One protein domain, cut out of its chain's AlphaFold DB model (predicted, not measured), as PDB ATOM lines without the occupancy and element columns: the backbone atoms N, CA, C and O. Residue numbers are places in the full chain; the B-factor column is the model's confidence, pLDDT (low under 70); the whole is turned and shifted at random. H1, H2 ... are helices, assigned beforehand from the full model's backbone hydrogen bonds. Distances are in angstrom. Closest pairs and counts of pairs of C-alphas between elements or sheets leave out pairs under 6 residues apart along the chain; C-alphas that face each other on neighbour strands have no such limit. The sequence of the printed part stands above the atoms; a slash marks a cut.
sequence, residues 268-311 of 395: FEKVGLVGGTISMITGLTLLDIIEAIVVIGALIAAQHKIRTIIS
ATOM      1  N   PHE A 268      14.650 -36.019 -25.842       83.69
ATOM      2  CA  PHE A 268      13.805 -36.861 -24.998       83.69
ATOM      3  C   PHE A 268      13.396 -36.166 -23.699       83.69
ATOM      4  O   PHE A 268      12.238 -36.245 -23.306       83.69
ATOM      5  N   GLU A 269      14.309 -35.428 -23.066       85.81
ATOM      6  CA  GLU A 269      14.017 -34.671 -21.844       85.81
ATOM      7  C   GLU A 269      13.066 -33.507 -22.120       85.81
ATOM      8  O   GLU A 269      12.190 -33.233 -21.306       85.81
ATOM      9  N   LYS A 270      13.172 -32.857 -23.287       87.88
ATOM     10  CA  LYS A 270      12.216 -31.817 -23.702       87.88
ATOM     11  C   LYS A 270      10.808 -32.387 -23.866       87.88
ATOM     12  O   LYS A 270       9.858 -31.813 -23.339       87.88
ATOM     13  N   VAL A 271      10.671 -33.511 -24.574       89.69
ATOM     14  CA  VAL A 271       9.373 -34.184 -24.759       89.69
ATOM     15  C   VAL A 271       8.838 -34.693 -23.423       89.69
ATOM     16  O   VAL A 271       7.656 -34.525 -23.148       89.69
ATOM     17  N   GLY A 272       9.701 -35.245 -22.569       91.88
ATOM     18  CA  GLY A 272       9.339 -35.688 -21.225       91.88
ATOM     19  C   GLY A 272       8.870 -34.542 -20.330       91.88
ATOM     20  O   GLY A 272       7.864 -34.687 -19.644       91.88
ATOM     21  N   LEU A 273       9.533 -33.382 -20.380       92.25
ATOM     22  CA  LEU A 273       9.147 -32.201 -19.607       92.25
ATOM     23  C   LEU A 273       7.785 -31.666 -20.065       92.25
ATOM     24  O   LEU A 273       6.893 -31.477 -19.245       92.25
ATOM     25  N   VAL A 274       7.598 -31.478 -21.375       93.00
ATOM     26  CA  VAL A 274       6.323 -30.995 -21.929       93.00
ATOM     27  C   VAL A 274       5.206 -32.008 -21.671       93.00
ATOM     28  O   VAL A 274       4.168 -31.645 -21.127       93.00
ATOM     29  N   GLY A 275       5.432 -33.286 -21.978       92.12
ATOM     30  CA  GLY A 275       4.457 -34.353 -21.753       92.12
ATOM     31  C   GLY A 275       4.093 -34.519 -20.278       92.12
ATOM     32  O   GLY A 275       2.914 -34.616 -19.952       92.12
ATOM     33  N   GLY A 276       5.080 -34.460 -19.382       93.38
ATOM     34  CA  GLY A 276       4.864 -34.506 -17.938       93.38
ATOM     35  C   GLY A 276       4.041 -33.321 -17.436       93.38
ATOM     36  O   GLY A 276       3.089 -33.516 -16.685       93.38
ATOM     37  N   THR A 277       4.336 -32.101 -17.901       94.75
ATOM     38  CA  THR A 277       3.542 -30.917 -17.523       94.75
ATOM     39  C   THR A 277       2.104 -30.978 -18.037       94.75
ATOM     40  O   THR A 277       1.182 -30.668 -17.286       94.75
ATOM     41  N   ILE A 278       1.883 -31.435 -19.276       93.06
ATOM     42  CA  ILE A 278       0.535 -31.611 -19.836       93.06
ATOM     43  C   ILE A 278      -0.226 -32.680 -19.052       93.06
ATOM     44  O   ILE A 278      -1.371 -32.445 -18.667       93.06
ATOM     45  N   SER A 279       0.411 -33.820 -18.775       95.06
ATOM     46  CA  SER A 279      -0.207 -34.923 -18.039       95.06
ATOM     47  C   SER A 279      -0.572 -34.528 -16.612       95.06
ATOM     48  O   SER A 279      -1.657 -34.858 -16.150       95.06
ATOM     49  N   MET A 280       0.269 -33.744 -15.937       95.31
ATOM     50  CA  MET A 280      -0.027 -33.264 -14.587       95.31
ATOM     51  C   MET A 280      -1.200 -32.270 -14.559       95.31
ATOM     52  O   MET A 280      -2.004 -32.312 -13.635       95.31
ATOM     53  N   ILE A 281      -1.307 -31.378 -15.552       96.00
ATOM     54  CA  ILE A 281      -2.370 -30.357 -15.598       96.00
ATOM     55  C   ILE A 281      -3.708 -30.956 -16.046       96.00
ATOM     56  O   ILE A 281      -4.753 -30.606 -15.507       96.00
ATOM     57  N   THR A 282      -3.686 -31.821 -17.060       93.25
ATOM     58  CA  THR A 282      -4.907 -32.333 -17.704       93.25
ATOM     59  C   THR A 282      -5.331 -33.708 -17.200       93.25
ATOM     60  O   THR A 282      -6.467 -34.108 -17.431       93.25
ATOM     61  N   GLY A 283      -4.428 -34.453 -16.557       93.56
ATOM     62  CA  GLY A 283      -4.611 -35.873 -16.258       93.56
ATOM     63  C   GLY A 283      -4.511 -36.783 -17.487       93.56
ATOM     64  O   GLY A 283      -4.597 -37.997 -17.336       93.56
ATOM     65  N   LEU A 284      -4.319 -36.226 -18.691       89.69
ATOM     66  CA  LEU A 284      -4.294 -36.987 -19.936       89.69
ATOM     67  C   LEU A 284      -2.923 -37.610 -20.173       89.69
ATOM     68  O   LEU A 284      -1.872 -36.978 -20.033       89.69
ATOM     69  N   THR A 285      -2.950 -38.865 -20.586       91.69
ATOM     70  CA  THR A 285      -1.790 -39.632 -21.015       91.69
ATOM     71  C   THR A 285      -1.676 -39.631 -22.539       91.69
ATOM     72  O   THR A 285      -2.601 -39.272 -23.270       91.69
ATOM     73  N   LEU A 286      -0.524 -40.070 -23.055       88.50
ATOM     74  CA  LEU A 286      -0.337 -40.252 -24.499       88.50
ATOM     75  C   LEU A 286      -1.359 -41.241 -25.093       88.50
ATOM     76  O   LEU A 286      -1.743 -41.093 -26.252       88.50
ATOM     77  N   LEU A 287      -1.807 -42.226 -24.307       90.75
ATOM     78  CA  LEU A 287      -2.809 -43.198 -24.742       90.75
ATOM     79  C   LEU A 287      -4.179 -42.545 -24.941       90.75
ATOM     80  O   LEU A 287      -4.817 -42.819 -25.952       90.75
ATOM     81  N   ASP A 288      -4.568 -41.614 -24.069       92.00
ATOM     82  CA  ASP A 288      -5.843 -40.893 -24.188       92.00
ATOM     83  C   ASP A 288      -5.880 -40.021 -25.453       92.00
ATOM     84  O   ASP A 288      -6.903 -39.916 -26.131       92.00
ATOM     85  N   ILE A 289      -4.738 -39.436 -25.837       89.75
ATOM     86  CA  ILE A 289      -4.608 -38.680 -27.092       89.75
ATOM     87  C   ILE A 289      -4.773 -39.607 -28.304       89.75
ATOM     88  O   ILE A 289      -5.460 -39.254 -29.265       89.75
ATOM     89  N   ILE A 290      -4.156 -40.792 -28.275       94.31
ATOM     90  CA  ILE A 290      -4.282 -41.781 -29.355       94.31
ATOM     91  C   ILE A 290      -5.734 -42.261 -29.467       94.31
ATOM     92  O   ILE A 290      -6.269 -42.321 -30.576       94.31
ATOM     93  N   GLU A 291      -6.391 -42.546 -28.343       94.69
ATOM     94  CA  GLU A 291      -7.799 -42.939 -28.308       94.69
ATOM     95  C   GLU A 291      -8.701 -41.843 -28.887       94.69
ATOM     96  O   GLU A 291      -9.514 -42.120 -29.773       94.69
ATOM     97  N   ALA A 292      -8.499 -40.584 -28.489       92.38
ATOM     98  CA  ALA A 292      -9.246 -39.453 -29.029       92.38
ATOM     99  C   ALA A 292      -9.099 -39.336 -30.558       92.38
ATOM    100  O   ALA A 292     -10.090 -39.128 -31.258       92.38
ATOM    101  N   ILE A 293      -7.889 -39.525 -31.099       95.25
ATOM    102  CA  ILE A 293      -7.648 -39.511 -32.552       95.25
ATOM    103  C   ILE A 293      -8.412 -40.645 -33.248       95.25
ATOM    104  O   ILE A 293      -9.031 -40.414 -34.291       95.25
ATOM    105  N   VAL A 294      -8.407 -41.853 -32.679       96.38
ATOM    106  CA  VAL A 294      -9.136 -43.007 -33.231       96.38
ATOM    107  C   VAL A 294     -10.644 -42.752 -33.224       96.38
ATOM    108  O   VAL A 294     -11.303 -42.977 -34.240       96.38
ATOM    109  N   VAL A 295     -11.188 -42.229 -32.123       95.94
ATOM    110  CA  VAL A 295     -12.616 -41.902 -31.999       95.94
ATOM    111  C   VAL A 295     -13.015 -40.812 -32.992       95.94
ATOM    112  O   VAL A 295     -14.000 -40.975 -33.708       95.94
ATOM    113  N   ILE A 296     -12.236 -39.733 -33.112       95.31
ATOM    114  CA  ILE A 296     -12.494 -38.663 -34.088       95.31
ATOM    115  C   ILE A 296     -12.440 -39.214 -35.519       95.31
ATOM    116  O   ILE A 296     -13.330 -38.926 -36.320       95.31
ATOM    117  N   GLY A 297     -11.446 -40.044 -35.847       95.31
ATOM    118  CA  GLY A 297     -11.346 -40.695 -37.155       95.31
ATOM    119  C   GLY A 297     -12.554 -41.584 -37.463       95.31
ATOM    120  O   GLY A 297     -13.116 -41.511 -38.558       95.31
ATOM    121  N   ALA A 298     -13.011 -42.367 -36.483       93.25
ATOM    122  CA  ALA A 298     -14.208 -43.192 -36.601       93.25
ATOM    123  C   ALA A 298     -15.478 -42.344 -36.776       93.25
ATOM    124  O   ALA A 298     -16.319 -42.674 -37.614       93.25
ATOM    125  N   LEU A 299     -15.604 -41.226 -36.051       93.56
ATOM    126  CA  LEU A 299     -16.714 -40.281 -36.189       93.56
ATOM    127  C   LEU A 299     -16.730 -39.625 -37.573       93.56
ATOM    128  O   LEU A 299     -17.789 -39.557 -38.189       93.56
ATOM    129  N   ILE A 300     -15.577 -39.206 -38.103       93.44
ATOM    130  CA  ILE A 300     -15.471 -38.648 -39.459       93.44
ATOM    131  C   ILE A 300     -15.842 -39.707 -40.501       93.44
ATOM    132  O   ILE A 300     -16.610 -39.418 -41.418       93.44
ATOM    133  N   ALA A 301     -15.357 -40.944 -40.360       89.25
ATOM    134  CA  ALA A 301     -15.707 -42.040 -41.261       89.25
ATOM    135  C   ALA A 301     -17.208 -42.379 -41.201       89.25
ATOM    136  O   ALA A 301     -17.842 -42.583 -42.238       89.25
ATOM    137  N   ALA A 302     -17.801 -42.381 -40.005       88.31
ATOM    138  CA  ALA A 302     -19.233 -42.575 -39.808       88.31
ATOM    139  C   ALA A 302     -20.048 -41.426 -40.420       88.31
ATOM    140  O   ALA A 302     -21.001 -41.680 -41.155       88.31
ATOM    141  N   GLN A 303     -19.644 -40.171 -40.198       86.50
ATOM    142  CA  GLN A 303     -20.265 -38.997 -40.810       86.50
ATOM    143  C   GLN A 303     -20.150 -39.031 -42.334       86.50
ATOM    144  O   GLN A 303     -21.131 -38.757 -43.020       86.50
ATOM    145  N   HIS A 304     -18.998 -39.426 -42.879       84.31
ATOM    146  CA  HIS A 304     -18.811 -39.593 -44.317       84.31
ATOM    147  C   HIS A 304     -19.734 -40.684 -44.870       84.31
ATOM    148  O   HIS A 304     -20.403 -40.464 -45.878       84.31
ATOM    149  N   LYS A 305     -19.844 -41.829 -44.182       85.19
ATOM    150  CA  LYS A 305     -20.734 -42.936 -44.565       85.19
ATOM    151  C   LYS A 305     -22.213 -42.530 -44.526       85.19
ATOM    152  O   LYS A 305     -22.950 -42.811 -45.470       85.19
ATOM    153  N   ILE A 306     -22.643 -41.812 -43.487       80.88
ATOM    154  CA  ILE A 306     -24.005 -41.262 -43.378       80.88
ATOM    155  C   ILE A 306     -24.269 -40.251 -44.501       80.88
ATOM    156  O   ILE A 306     -25.311 -40.314 -45.148       80.88
ATOM    157  N   ARG A 307     -23.313 -39.361 -44.800       75.81
ATOM    158  CA  ARG A 307     -23.439 -38.364 -45.874       75.81
ATOM    159  C   ARG A 307     -23.537 -39.013 -47.257       75.81
ATOM    160  O   ARG A 307     -24.344 -38.570 -48.069       75.81
ATOM    161  N   THR A 308     -22.797 -40.099 -47.503       71.12
ATOM    162  CA  THR A 308     -22.919 -40.882 -48.744       71.12
ATOM    163  C   THR A 308     -24.260 -41.612 -48.851       71.12
ATOM    164  O   THR A 308     -24.862 -41.610 -49.921       71.12
ATOM    165  N   ILE A 309     -24.780 -42.164 -47.748       66.44
ATOM    166  CA  ILE A 309     -26.089 -42.838 -47.730       66.44
ATOM    167  C   ILE A 309     -27.224 -41.829 -47.971       66.44
ATOM    168  O   ILE A 309     -28.095 -42.079 -48.800       66.44
ATOM    169  N   ILE A 310     -27.175 -40.652 -47.339       60.09
ATOM    170  CA  ILE A 310     -28.161 -39.577 -47.541       60.09
ATOM    171  C   ILE A 310     -28.110 -39.025 -48.975       60.09
ATOM    172  O   ILE A 310     -29.158 -38.724 -49.534       60.09
ATOM    173  N   SER A 311     -26.937 -38.968 -49.621       55.69
ATOM    174  CA  SER A 311     -26.841 -38.586 -51.043       55.69
ATOM    175  C   SER A 311     -27.404 -39.630 -52.022       55.69
ATOM    176  O   SER A 311     -27.599 -39.315 -53.190       55.69
TER     177      SER A 311
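Overview. This is residues 268 to 311 of the 395 residues of the protein "Pickpocket protein 28" of Folsomia candida (UniProt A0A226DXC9). One long, straight helix, H2, sticks out like a shaft, and the shorter helix H1 is set crosswise at its starting end, as the crossbar of an uneven T. H2 makes most of the length. The printed part has 44 residues with two named helices, H1 then H2, no named strand, and the class all helix. It is extended, with a radius of gyration of the C-alphas of 16.2 A and spans of 50 by 19 by 11 A.

Along the chain. Find C-alpha 286 at (-0.337, -40.252, -24.499); from there H2, residues 286 to 310, runs 36.1 A to C-alpha 310 at (-28.161, -39.577, -47.541). Go back to C-alpha 268 at (13.805, -36.861, -24.998), where H1, residues 268 to 282, begins its 20.6 A.

Arrangement. H1 and H2 are apart, but only just: their closest C-alphas are 8.1 A apart. Residues 283 to 285 form a tight link between them. Residues 268 to 274 and 287 to 311 stand free. In H1 and H2 every O i to N i+4 pair is within hydrogen-bond range.

Size, cuts and confidence. The C-alphas of Glu 269 and Ser 311, the two farthest apart, are 50.4 A apart. The printed part has no cut. Its mean pLDDT is 88.6; look at residues 309 to 311 for values under 70.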